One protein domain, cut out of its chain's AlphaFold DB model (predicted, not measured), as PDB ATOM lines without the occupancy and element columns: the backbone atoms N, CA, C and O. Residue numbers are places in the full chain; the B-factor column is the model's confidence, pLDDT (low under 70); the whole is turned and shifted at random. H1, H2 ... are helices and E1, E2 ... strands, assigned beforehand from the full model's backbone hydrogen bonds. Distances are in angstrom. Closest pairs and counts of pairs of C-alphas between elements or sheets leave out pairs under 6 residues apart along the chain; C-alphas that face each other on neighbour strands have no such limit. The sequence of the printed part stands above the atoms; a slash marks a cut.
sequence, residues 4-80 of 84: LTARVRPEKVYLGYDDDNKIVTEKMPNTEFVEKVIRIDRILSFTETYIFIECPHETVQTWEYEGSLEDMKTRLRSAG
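This is residues 4 to 80 of the 84 residues of an uncharacterized protein of Phreatobacter cathodiphilus (UniProt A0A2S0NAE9). One strongly twisted sheet of six strands makes an elongated body, with the long strand E1 running through it and bending near its start; the E1-E2 hairpin makes one end of the length, and the single helix H1 lies at the other end. The sheet is branched, with antiparallel neighbours throughout, and E4, E5 and E6 form a meander, each strand the antiparallel neighbour of the one before. The printed part has 77 residues, mostly strand in class, in the order E1 E2 E3 E4 E5 E6 H1. It is only just compact, close to loose, with a radius of gyration of the C-alphas of 13.5 A and spans of 45 by 27 by 21 A.

E1, residues 4 to 17, bends by 100 degrees at residue 7, and its pairing is staggered. E3, residues 34 to 39, is beside residues 4 to 8, with N 6 and O 36 3.1 A apart. E2, residues 23 to 27, is on the same side of E1, beside residues 12 to 17, with N 13 and O 26 at 2.9 A; E1 and E2 are a hairpin. E6, residues 59 to 65, is on the other side, with N 9 and O 64 at 2.8 A. E5, residues 50 to 55, forms a hairpin with E6, N 53 and O 61 at 2.9 A, and another with E4, residues 43 to 46, N 52 and O 45 at 2.8 A. E3 and E4 meet only through their link. H1, residues 69 to 78, only grazes the sheet with residues 69 to 76; its closest C-alpha pair with E4 is Phe 46 and Leu 69, 7.7 A. Each O i to N i+4 pair in H1 is within hydrogen-bond range.

E1 starts at C-alpha 4 (16.530, -41.991, 52.968) and is 30.2 A long; E6 is 19.1 A, E3 15.7 A, E5 15.1 A, H1 14.2 A. H1 ends at C-alpha 78 (6.446, -48.613, 54.964).

The farthest C-alphas, of Asp 19 and Ser 78, are 44.7 A apart. The printed part has no cut and no long link, and no printed residue is under 70 in pLDDT.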
ATOM      1  N   LEU A   4      16.627 -41.034  54.064       93.12
ATOM      2  CA  LEU A   4      16.530 -41.991  52.968       93.12
ATOM      3  C   LEU A   4      17.888 -42.110  52.279       93.12
ATOM      4  O   LEU A   4      18.622 -41.130  52.169       93.12
ATOM      5  N   THR A   5      18.212 -43.302  51.801       95.25
ATOM      6  CA  THR A   5      19.367 -43.526  50.930       95.25
ATOM      7  C   THR A   5      18.920 -43.615  49.480       95.25
ATOM      8  O   THR A   5      17.974 -44.339  49.159       95.25
ATOM      9  N   ALA A   6      19.573 -42.881  48.592       95.12
ATOM     10  CA  ALA A   6      19.339 -42.993  47.159       95.12
ATOM     11  C   ALA A   6      20.650 -42.809  46.407       95.12
ATOM     12  O   ALA A   6      21.509 -42.027  46.824       95.12
ATOM     13  N   ARG A   7      20.787 -43.517  45.288       96.50
ATOM     14  CA  ARG A   7      21.805 -43.197  44.295       96.50
ATOM     15  C   ARG A   7      21.272 -42.066  43.441       96.50
ATOM     16  O   ARG A   7      20.242 -42.220  42.792       96.50
ATOM     17  N   VAL A   8      21.940 -40.923  43.508       95.81
ATOM     18  CA  VAL A   8      21.471 -39.683  42.899       95.81
ATOM     19  C   VAL A   8      22.570 -38.983  42.125       95.81
ATOM     20  O   VAL A   8      23.755 -39.102  42.445       95.81
ATOM     21  N   ARG A   9      22.159 -38.193  41.143       95.75
ATOM     22  CA  ARG A   9      23.017 -37.297  40.380       95.75
ATOM     23  C   ARG A   9      22.420 -35.893  40.418       95.75
ATOM     24  O   ARG A   9      21.276 -35.724  40.004       95.75
ATOM     25  N   PRO A  10      23.149 -34.878  40.907       93.94
ATOM     26  CA  PRO A  10      22.630 -33.521  40.899       93.94
ATOM     27  C   PRO A  10      22.518 -33.021  39.457       93.94
ATOM     28  O   PRO A  10      23.462 -33.143  38.683       93.94
ATOM     29  N   GLU A  11      21.374 -32.451  39.102       94.69
ATOM     30  CA  GLU A  11      21.105 -31.960  37.751       94.69
ATOM     31  C   GLU A  11      21.276 -30.438  37.697       94.69
ATOM     32  O   GLU A  11      22.056 -29.908  36.900       94.69
ATOM     33  N   LYS A  12      20.562 -29.726  38.573       94.88
ATOM     34  CA  LYS A  12      20.441 -28.271  38.515       94.88
ATOM     35  C   LYS A  12      20.217 -27.671  39.897       94.88
ATOM     36  O   LYS A  12      19.554 -28.275  40.741       94.88
ATOM     37  N   VAL A  13      20.739 -26.467  40.107       95.69
ATOM     38  CA  VAL A  13      20.407 -25.595  41.240       95.69
ATOM     39  C   VAL A  13      19.587 -24.404  40.757       95.69
ATOM     40  O   VAL A  13      19.844 -23.857  39.686       95.69
ATOM     41  N   TYR A  14      18.592 -24.020  41.545       95.81
ATOM     42  CA  TYR A  14      17.751 -22.849  41.332       95.81
ATOM     43  C   TYR A  14      18.183 -21.774  42.329       95.81
ATOM     44  O   TYR A  14      18.229 -22.031  43.536       95.81
ATOM     45  N   LEU A  15      18.511 -20.594  41.808       94.56
ATOM     46  CA  LEU A  15      19.070 -19.471  42.567       94.56
ATOM     47  C   LEU A  15      18.059 -18.336  42.792       94.56
ATOM     48  O   LEU A  15      18.371 -17.375  43.485       94.56
ATOM     49  N   GLY A  16      16.860 -18.441  42.211       93.81
ATOM     50  CA  GLY A  16      15.809 -17.430  42.301       93.81
ATOM     51  C   GLY A  16      15.396 -16.914  40.929       93.81
ATOM     52  O   GLY A  16      15.425 -17.660  39.949       93.81
ATOM     53  N   TYR A  17      15.002 -15.644  40.873       95.44
ATOM     54  CA  TYR A  17      14.591 -14.949  39.657       95.44
ATOM     55  C   TYR A  17      15.484 -13.725  39.430       95.44
ATOM     56  O   TYR A  17      15.946 -13.122  40.397       95.44
ATOM     57  N   ASP A  18      15.740 -13.381  38.171       96.06
ATOM     58  CA  ASP A  18      16.415 -12.137  37.796       96.06
ATOM     59  C   ASP A  18      15.444 -10.938  37.785       96.06
ATOM     60  O   ASP A  18      14.248 -11.078  38.057       96.06
ATOM     61  N   ASP A  19      15.958  -9.749  37.449       97.44
ATOM     62  CA  ASP A  19      15.176  -8.505  37.384       97.44
ATOM     63  C   ASP A  19      14.048  -8.545  36.327       97.44
ATOM     64  O   ASP A  19      13.088  -7.779  36.416       97.44
ATOM     65  N   ASP A  20      14.124  -9.466  35.358       97.50
ATOM     66  CA  ASP A  20      13.092  -9.717  34.343       97.50
ATOM     67  C   ASP A  20      12.072 -10.787  34.786       97.50
ATOM     68  O   ASP A  20      11.222 -11.211  33.992       97.50
ATOM     69  N   ASN A  21      12.150 -11.257  36.035       95.62
ATOM     70  CA  ASN A  21      11.346 -12.349  36.582       95.62
ATOM     71  C   ASN A  21      11.550 -13.691  35.843       95.62
ATOM     72  O   ASN A  21      10.639 -14.526  35.771       95.62
ATOM     73  N   LYS A  22      12.742 -13.930  35.286       97.25
ATOM     74  CA  LYS A  22      13.142 -15.224  34.711       97.25
ATOM     75  C   LYS A  22      13.908 -16.033  35.746       97.25
ATOM     76  O   LYS A  22      14.711 -15.501  36.502       97.25
ATOM     77  N   ILE A  23      13.672 -17.342  35.767       95.38
ATOM     78  CA  ILE A  23      14.331 -18.242  36.718       95.38
ATOM     79  C   ILE A  23      15.833 -18.306  36.414       95.38
ATOM     80  O   ILE A  23      16.233 -18.655  35.301       95.38
ATOM     81  N   VAL A  24      16.654 -18.062  37.432       96.38
ATOM     82  CA  VAL A  24      18.108 -18.235  37.392       96.38
ATOM     83  C   VAL A  24      18.453 -19.640  37.871       96.38
ATOM     84  O   VAL A  24      18.119 -20.039  38.990       96.38
ATOM     85  N   THR A  25      19.131 -20.406  37.017       96.50
ATOM     86  CA  THR A  25      19.545 -21.776  37.336       96.50
ATOM     87  C   THR A  25      20.958 -22.062  36.863       96.50
ATOM     88  O   THR A  25      21.337 -21.605  35.787       96.50
ATOM     89  N   GLU A  26      21.682 -22.908  37.591       95.69
ATOM     90  CA  GLU A  26      22.987 -23.420  37.168       95.69
ATOM     91  C   GLU A  26      22.960 -24.940  37.036       95.69
ATOM     92  O   GLU A  26      22.350 -25.651  37.841       95.69
ATOM     93  N   LYS A  27      23.632 -25.453  36.003       95.06
ATOM     94  CA  LYS A  27      23.801 -26.892  35.815       95.06
ATOM     95  C   LYS A  27      24.880 -27.403  36.761       95.06
ATOM     96  O   LYS A  27      25.971 -26.841  36.831       95.06
ATOM     97  N   MET A  28      24.592 -28.505  37.437       92.19
ATOM     98  CA  MET A  28      25.552 -29.124  38.338       92.19
ATOM     99  C   MET A  28      26.611 -29.900  37.532       92.19
ATOM    100  O   MET A  28      26.270 -30.582  36.562       92.19
ATOM    101  N   PRO A  29      27.902 -29.813  37.902       87.50
ATOM    102  CA  PRO A  29      28.991 -30.378  37.101       87.50
ATOM    103  C   PRO A  29      29.110 -31.902  37.221       87.50
ATOM    104  O   PRO A  29      29.717 -32.534  36.359       87.50
ATOM    105  N   ASN A  30      28.572 -32.503  38.287       82.62
ATOM    106  CA  ASN A  30      28.719 -33.934  38.525       82.62
ATOM    107  C   ASN A  30      27.778 -34.744  37.624       82.62
ATOM    108  O   ASN A  30      26.558 -34.651  37.746       82.62
ATOM    109  N   THR A  31      28.353 -35.571  36.757       79.75
ATOM    110  CA  THR A  31      27.613 -36.397  35.798       79.75
ATOM    111  C   THR A  31      27.377 -37.832  36.266       79.75
ATOM    112  O   THR A  31      26.662 -38.569  35.582       79.75
ATOM    113  N   GLU A  32      27.944 -38.241  37.402       94.25
ATOM    114  CA  GLU A  32      27.858 -39.615  37.905       94.25
ATOM    115  C   GLU A  32      26.866 -39.755  39.064       94.25
ATOM    116  O   GLU A  32      26.730 -38.872  39.918       94.25
ATOM    117  N   PHE A  33      26.184 -40.903  39.104       95.81
ATOM    118  CA  PHE A  33      25.329 -41.278  40.225       95.81
ATOM    119  C   PHE A  33      26.176 -41.667  41.431       95.81
ATOM    120  O   PHE A  33      27.006 -42.575  41.352       95.81
ATOM    121  N   VAL A  34      25.903 -41.039  42.570       95.62
ATOM    122  CA  VAL A  34      26.558 -41.314  43.851       95.62
ATOM    123  C   VAL A  34      25.521 -41.668  44.905       95.62
ATOM    124  O   VAL A  34      24.409 -41.143  44.897       95.62
ATOM    125  N   GLU A  35      25.875 -42.540  45.844       96.44
ATOM    126  CA  GLU A  35      25.010 -42.799  46.992       96.44
ATOM    127  C   GLU A  35      24.983 -41.580  47.924       96.44
ATOM    128  O   GLU A  35      26.020 -41.014  48.280       96.44
ATOM    129  N   LYS A  36      23.781 -41.159  48.326       94.62
ATOM    130  CA  LYS A  36      23.572 -40.108  49.324       94.62
ATOM    131  C   LYS A  36      22.616 -40.566  50.411       94.62
ATOM    132  O   LYS A  36      21.601 -41.203  50.140       94.62
ATOM    133  N   VAL A  37      22.911 -40.134  51.636       95.50
ATOM    134  CA  VAL A  37      21.981 -40.145  52.769       95.50
ATOM    135  C   VAL A  37      21.301 -38.779  52.829       95.50
ATOM    136  O   VAL A  37      21.955 -37.752  53.011       95.50
ATOM    137  N   ILE A  38      19.986 -38.762  52.648       93.31
ATOM    138  CA  ILE A  38      19.182 -37.558  52.438       93.31
ATOM    139  C   ILE A  38      18.222 -37.401  53.611       93.31
ATOM    140  O   ILE A  38      17.488 -38.329  53.946       93.31
ATOM    141  N   ARG A  39      18.216 -36.229  54.250       94.88
ATOM    142  CA  ARG A  39      17.239 -35.908  55.300       94.88
ATOM    143  C   ARG A  39      15.870 -35.717  54.643       94.88
ATOM    144  O   ARG A  39      15.753 -34.893  53.743       94.88
ATOM    145  N   ILE A  40      14.865 -36.491  55.059       93.62
ATOM    146  CA  ILE A  40      13.581 -36.547  54.334       93.62
ATOM    147  C   ILE A  40      12.824 -35.217  54.403       93.62
ATOM    148  O   ILE A  40      12.174 -34.842  53.439       93.62
ATOM    149  N   ASP A  41      12.956 -34.471  55.500       93.12
ATOM    150  CA  ASP A  41      12.316 -33.158  55.677       93.12
ATOM    151  C   ASP A  41      12.805 -32.070  54.700       93.12
ATOM    152  O   ASP A  41      12.185 -31.019  54.622       93.12
ATOM    153  N   ARG A  42      13.896 -32.306  53.958       94.44
ATOM    154  CA  ARG A  42      14.386 -31.400  52.908       94.44
ATOM    155  C   ARG A  42      13.753 -31.687  51.553       94.44
ATOM    156  O   ARG A  42      13.950 -30.910  50.625       94.44
ATOM    157  N   ILE A  43      13.090 -32.831  51.396       95.06
ATOM    158  CA  ILE A  43      12.491 -33.227  50.126       95.06
ATOM    159  C   ILE A  43      11.154 -32.518  49.996       95.06
ATOM    160  O   ILE A  43      10.242 -32.751  50.784       95.06
ATOM    161  N   LEU A  44      11.055 -31.676  48.975       95.50
ATOM    162  CA  LEU A  44       9.848 -30.925  48.656       95.50
ATOM    163  C   LEU A  44       8.872 -31.775  47.852       95.50
ATOM    164  O   LEU A  44       7.675 -31.804  48.123       95.50
ATOM    165  N   SER A  45       9.396 -32.471  46.848       95.12
ATOM    166  CA  SER A  45       8.647 -33.372  45.982       95.12
ATOM    167  C   SER A  45       9.610 -34.302  45.246       95.12
ATOM    168  O   SER A  45      10.827 -34.113  45.260       95.12
ATOM    169  N   PHE A  46       9.080 -35.340  44.615       94.25
ATOM    170  CA  PHE A  46       9.830 -36.200  43.706       94.25
ATOM    171  C   PHE A  46       8.879 -36.737  42.632       94.25
ATOM    172  O   PHE A  46       7.670 -36.835  42.851       94.25
ATOM    173  N   THR A  47       9.424 -37.034  41.461       95.19
ATOM    174  CA  THR A  47       8.716 -37.606  40.306       95.19
ATOM    175  C   THR A  47       9.389 -38.908  39.894       95.19
ATOM    176  O   THR A  47      10.238 -39.399  40.624       95.19
ATOM    177  N   GLU A  48       9.050 -39.465  38.732       94.44
ATOM    178  CA  GLU A  48       9.723 -40.661  38.207       94.44
ATOM    179  C   GLU A  48      11.226 -40.485  37.992       94.44
ATOM    180  O   GLU A  48      11.963 -41.463  38.029       94.44
ATOM    181  N   THR A  49      11.693 -39.260  37.736       91.69
ATOM    182  CA  THR A  49      13.086 -39.036  37.335       91.69
ATOM    183  C   THR A  49      13.883 -38.196  38.309       91.69
ATOM    184  O   THR A  49      15.103 -38.321  38.310       91.69
ATOM    185  N   TYR A  50      13.249 -37.362  39.141       94.69
ATOM    186  CA  TYR A  50      13.975 -36.447  40.020       94.69
ATOM    187  C   TYR A  50      13.408 -36.344  41.435       94.69
ATOM    188  O   TYR A  50      12.209 -36.474  41.665       94.69
ATOM    189  N   ILE A  51      14.294 -36.014  42.372       96.06
ATOM    190  CA  ILE A  51      14.001 -35.509  43.711       96.06
ATOM    191  C   ILE A  51      14.229 -34.000  43.691       96.06
ATOM    192  O   ILE A  51      15.298 -33.537  43.290       96.06
ATOM    193  N   PHE A  52      13.237 -33.238  44.144       97.12
ATOM    194  CA  PHE A  52      13.339 -31.803  44.365       97.12
ATOM    195  C   PHE A  52      13.582 -31.531  45.849       97.12
ATOM    196  O   PHE A  52      12.811 -31.968  46.709       97.12
ATOM    197  N   ILE A  53      14.688 -30.861  46.157       95.94
ATOM    198  CA  ILE A  53      15.209 -30.776  47.521       95.94
ATOM    199  C   ILE A  53      15.638 -29.355  47.884       95.94
ATOM    200  O   ILE A  53      16.302 -28.674  47.102       95.94
ATOM    201  N   GLU A  54      15.311 -28.933  49.104       96.06
ATOM    202  CA  GLU A  54      15.830 -27.708  49.712       96.06
ATOM    203  C   GLU A  54      17.294 -27.859  50.106       96.06
ATOM    204  O   GLU A  54      17.723 -28.870  50.676       96.06
ATOM    205  N   CYS A  55      18.068 -26.812  49.858       91.75
ATOM    206  CA  CYS A  55      19.478 -26.693  50.178       91.75
ATOM    207  C   CYS A  55      19.752 -25.493  51.093       91.75
ATOM    208  O   CYS A  55      18.908 -24.612  51.248       91.75
ATOM    209  N   PRO A  56      20.928 -25.459  51.749       87.94
ATOM    210  CA  PRO A  56      21.363 -24.274  52.476       87.94
ATOM    211  C   PRO A  56      21.328 -23.019  51.593       87.94
ATOM    212  O   PRO A  56      21.406 -23.112  50.366       87.94
ATOM    213  N   HIS A  57      21.274 -21.855  52.240       88.94
ATOM    214  CA  HIS A  57      21.277 -20.549  51.572       88.94
ATOM    215  C   HIS A  57      20.095 -20.343  50.614       88.94
ATOM    216  O   HIS A  57      20.265 -19.751  49.558       88.94
ATOM    217  N   GLU A  58      18.912 -20.849  50.988       87.69
ATOM    218  CA  GLU A  58      17.642 -20.602  50.275       87.69
ATOM    219  C   GLU A  58      17.637 -21.080  48.814       87.69
ATOM    220  O   GLU A  58      16.884 -20.591  47.978       87.69
ATOM    221  N   THR A  59      18.464 -22.081  48.504       93.69
ATOM    222  CA  THR A  59      18.497 -22.703  47.177       93.69
ATOM    223  C   THR A  59      17.691 -23.994  47.156       93.69
ATOM    224  O   THR A  59      17.524 -24.669  48.172       93.69
ATOM    225  N   VAL A  60      17.235 -24.386  45.971       95.88
ATOM    226  CA  VAL A  60      16.618 -25.697  45.727       95.88
ATOM    227  C   VAL A  60      17.331 -26.393  44.575       95.88
ATOM    228  O   VAL A  60      17.904 -25.741  43.699       95.88
ATOM    229  N   GLN A  61      17.352 -27.722  44.586       95.81
ATOM    230  CA  GLN A  61      18.023 -28.524  43.563       95.81
ATOM    231  C   GLN A  61      17.117 -29.634  43.045       95.81
ATOM    232  O   GLN A  61      16.321 -30.193  43.800       95.81
ATOM    233  N   THR A  62      17.290 -29.989  41.772       96.44
ATOM    234  CA  THR A  62      16.797 -31.256  41.224       96.44
ATOM    235  C   THR A  62      17.939 -32.252  41.162       96.44
ATOM    236  O   THR A  62      19.029 -31.951  40.663       96.44
ATOM    237  N   TRP A  63      17.705 -33.443  41.702       96.06
ATOM    238  CA  TRP A  63      18.614 -34.574  41.600       96.06
ATOM    239  C   TRP A  63      17.909 -35.707  40.883       96.06
ATOM    240  O   TRP A  63      16.858 -36.146  41.337       96.06
ATOM    241  N   GLU A  64      18.500 -36.219  39.815       95.75
ATOM    242  CA  GLU A  64      18.055 -37.489  39.262       95.75
ATOM    243  C   GLU A  64      18.355 -38.618  40.244       95.75
ATOM    244  O   GLU A  64      19.337 -38.539  40.988       95.75
ATOM    245  N   TYR A  65      17.546 -39.675  40.249       95.25
ATOM    246  CA  TYR A  65      17.783 -40.838  41.101       95.25
ATOM    247  C   TYR A  65      17.574 -42.155  40.354       95.25
ATOM    248  O   TYR A  65      16.798 -42.231  39.406       95.25
ATOM    249  N   GLU A  66      18.281 -43.198  40.784       95.38
ATOM    250  CA  GLU A  66      18.079 -44.557  40.277       95.38
ATOM    251  C   GLU A  66      16.938 -45.251  41.038       95.38
ATOM    252  O   GLU A  66      16.934 -45.283  42.273       95.38
ATOM    253  N   GLY A  67      15.992 -45.832  40.297       92.56
ATOM    254  CA  GLY A  67      14.806 -46.516  40.822       92.56
ATOM    255  C   GLY A  67      13.522 -46.014  40.160       92.56
ATOM    256  O   GLY A  67      13.578 -45.265  39.190       92.56
ATOM    257  N   SER A  68      12.366 -46.428  40.683       94.38
ATOM    258  CA  SER A  68      11.053 -45.931  40.244       94.38
ATOM    259  C   SER A  68      10.379 -45.051  41.299       94.38
ATOM    260  O   SER A  68      10.735 -45.078  42.485       94.38
ATOM    261  N   LEU A  69       9.374 -44.268  40.897       95.25
ATOM    262  CA  LEU A  69       8.516 -43.542  41.837       95.25
ATOM    263  C   LEU A  69       7.784 -44.492  42.792       95.25
ATOM    264  O   LEU A  69       7.653 -44.193  43.980       95.25
ATOM    265  N   GLU A  70       7.339 -45.655  42.311       95.25
ATOM    266  CA  GLU A  70       6.648 -46.639  43.150       95.25
ATOM    267  C   GLU A  70       7.567 -47.274  44.203       95.25
ATOM    268  O   GLU A  70       7.115 -47.511  45.329       95.25
ATOM    269  N   ASP A  71       8.859 -47.459  43.917       93.31
ATOM    270  CA  ASP A  71       9.832 -47.895  44.932       93.31
ATOM    271  C   ASP A  71       9.946 -46.856  46.053       93.31
ATOM    272  O   ASP A  71       9.911 -47.186  47.244       93.31
ATOM    273  N   MET A  72      10.029 -45.574  45.685       92.56
ATOM    274  CA  MET A  72      10.075 -44.466  46.639       92.56
ATOM    275  C   MET A  72       8.789 -44.389  47.470       92.56
ATOM    276  O   MET A  72       8.857 -44.325  48.702       92.56
ATOM    277  N   LYS A  73       7.617 -44.481  46.831       94.75
ATOM    278  CA  LYS A  73       6.315 -44.503  47.519       94.75
ATOM    279  C   LYS A  73       6.198 -45.690  48.467       94.75
ATOM    280  O   LYS A  73       5.791 -45.509  49.611       94.75
ATOM    281  N   THR A  74       6.619 -46.883  48.053       95.06
ATOM    282  CA  THR A  74       6.606 -48.093  48.894       95.06
ATOM    283  C   THR A  74       7.458 -47.918  50.149       95.06
ATOM    284  O   THR A  74       7.018 -48.248  51.256       95.06
ATOM    285  N   ARG A  75       8.653 -47.332  50.012       93.06
ATOM    286  CA  ARG A  75       9.536 -47.024  51.149       93.06
ATOM    287  C   ARG A  75       8.904 -46.008  52.101       93.06
ATOM    288  O   ARG A  75       8.947 -46.205  53.314       93.06
ATOM    289  N   LEU A  76       8.283 -44.952  51.570       93.50
ATOM    290  CA  LEU A  76       7.609 -43.933  52.380       93.50
ATOM    291  C   LEU A  76       6.366 -44.483  53.091       93.50
ATOM    292  O   LEU A  76       6.201 -44.217  54.282       93.50
ATOM    293  N   ARG A  77       5.539 -45.298  52.423       95.06
ATOM    294  CA  ARG A  77       4.398 -46.003  53.040       95.06
ATOM    295  C   ARG A  77       4.849 -46.900  54.182       95.06
ATOM    296  O   ARG A  77       4.320 -46.799  55.283       95.06
ATOM    297  N   SER A  78       5.881 -47.712  53.949       94.12
ATOM    298  CA  SER A  78       6.446 -48.613  54.964       94.12
ATOM    299  C   SER A  78       6.983 -47.851  56.181       94.12
ATOM    300  O   SER A  78       6.987 -48.367  57.295       94.12
ATOM    301  N   ALA A  79       7.407 -46.600  55.985       93.12
ATOM    302  CA  ALA A  79       7.841 -45.702  57.047       93.12
ATOM    303  C   ALA A  79       6.703 -44.861  57.665       93.12
ATOM    304  O   ALA A  79       6.993 -44.048  58.552       93.12
ATOM    305  N   GLY A  80       5.451 -45.003  57.212       94.44
ATOM    306  CA  GLY A  80       4.300 -44.208  57.654       94.44
ATOM    307  C   GLY A  80       4.398 -42.726  57.275       94.44
ATOM    308  O   GLY A  80       4.065 -41.867  58.085       94.44
TER     309      GLY A  80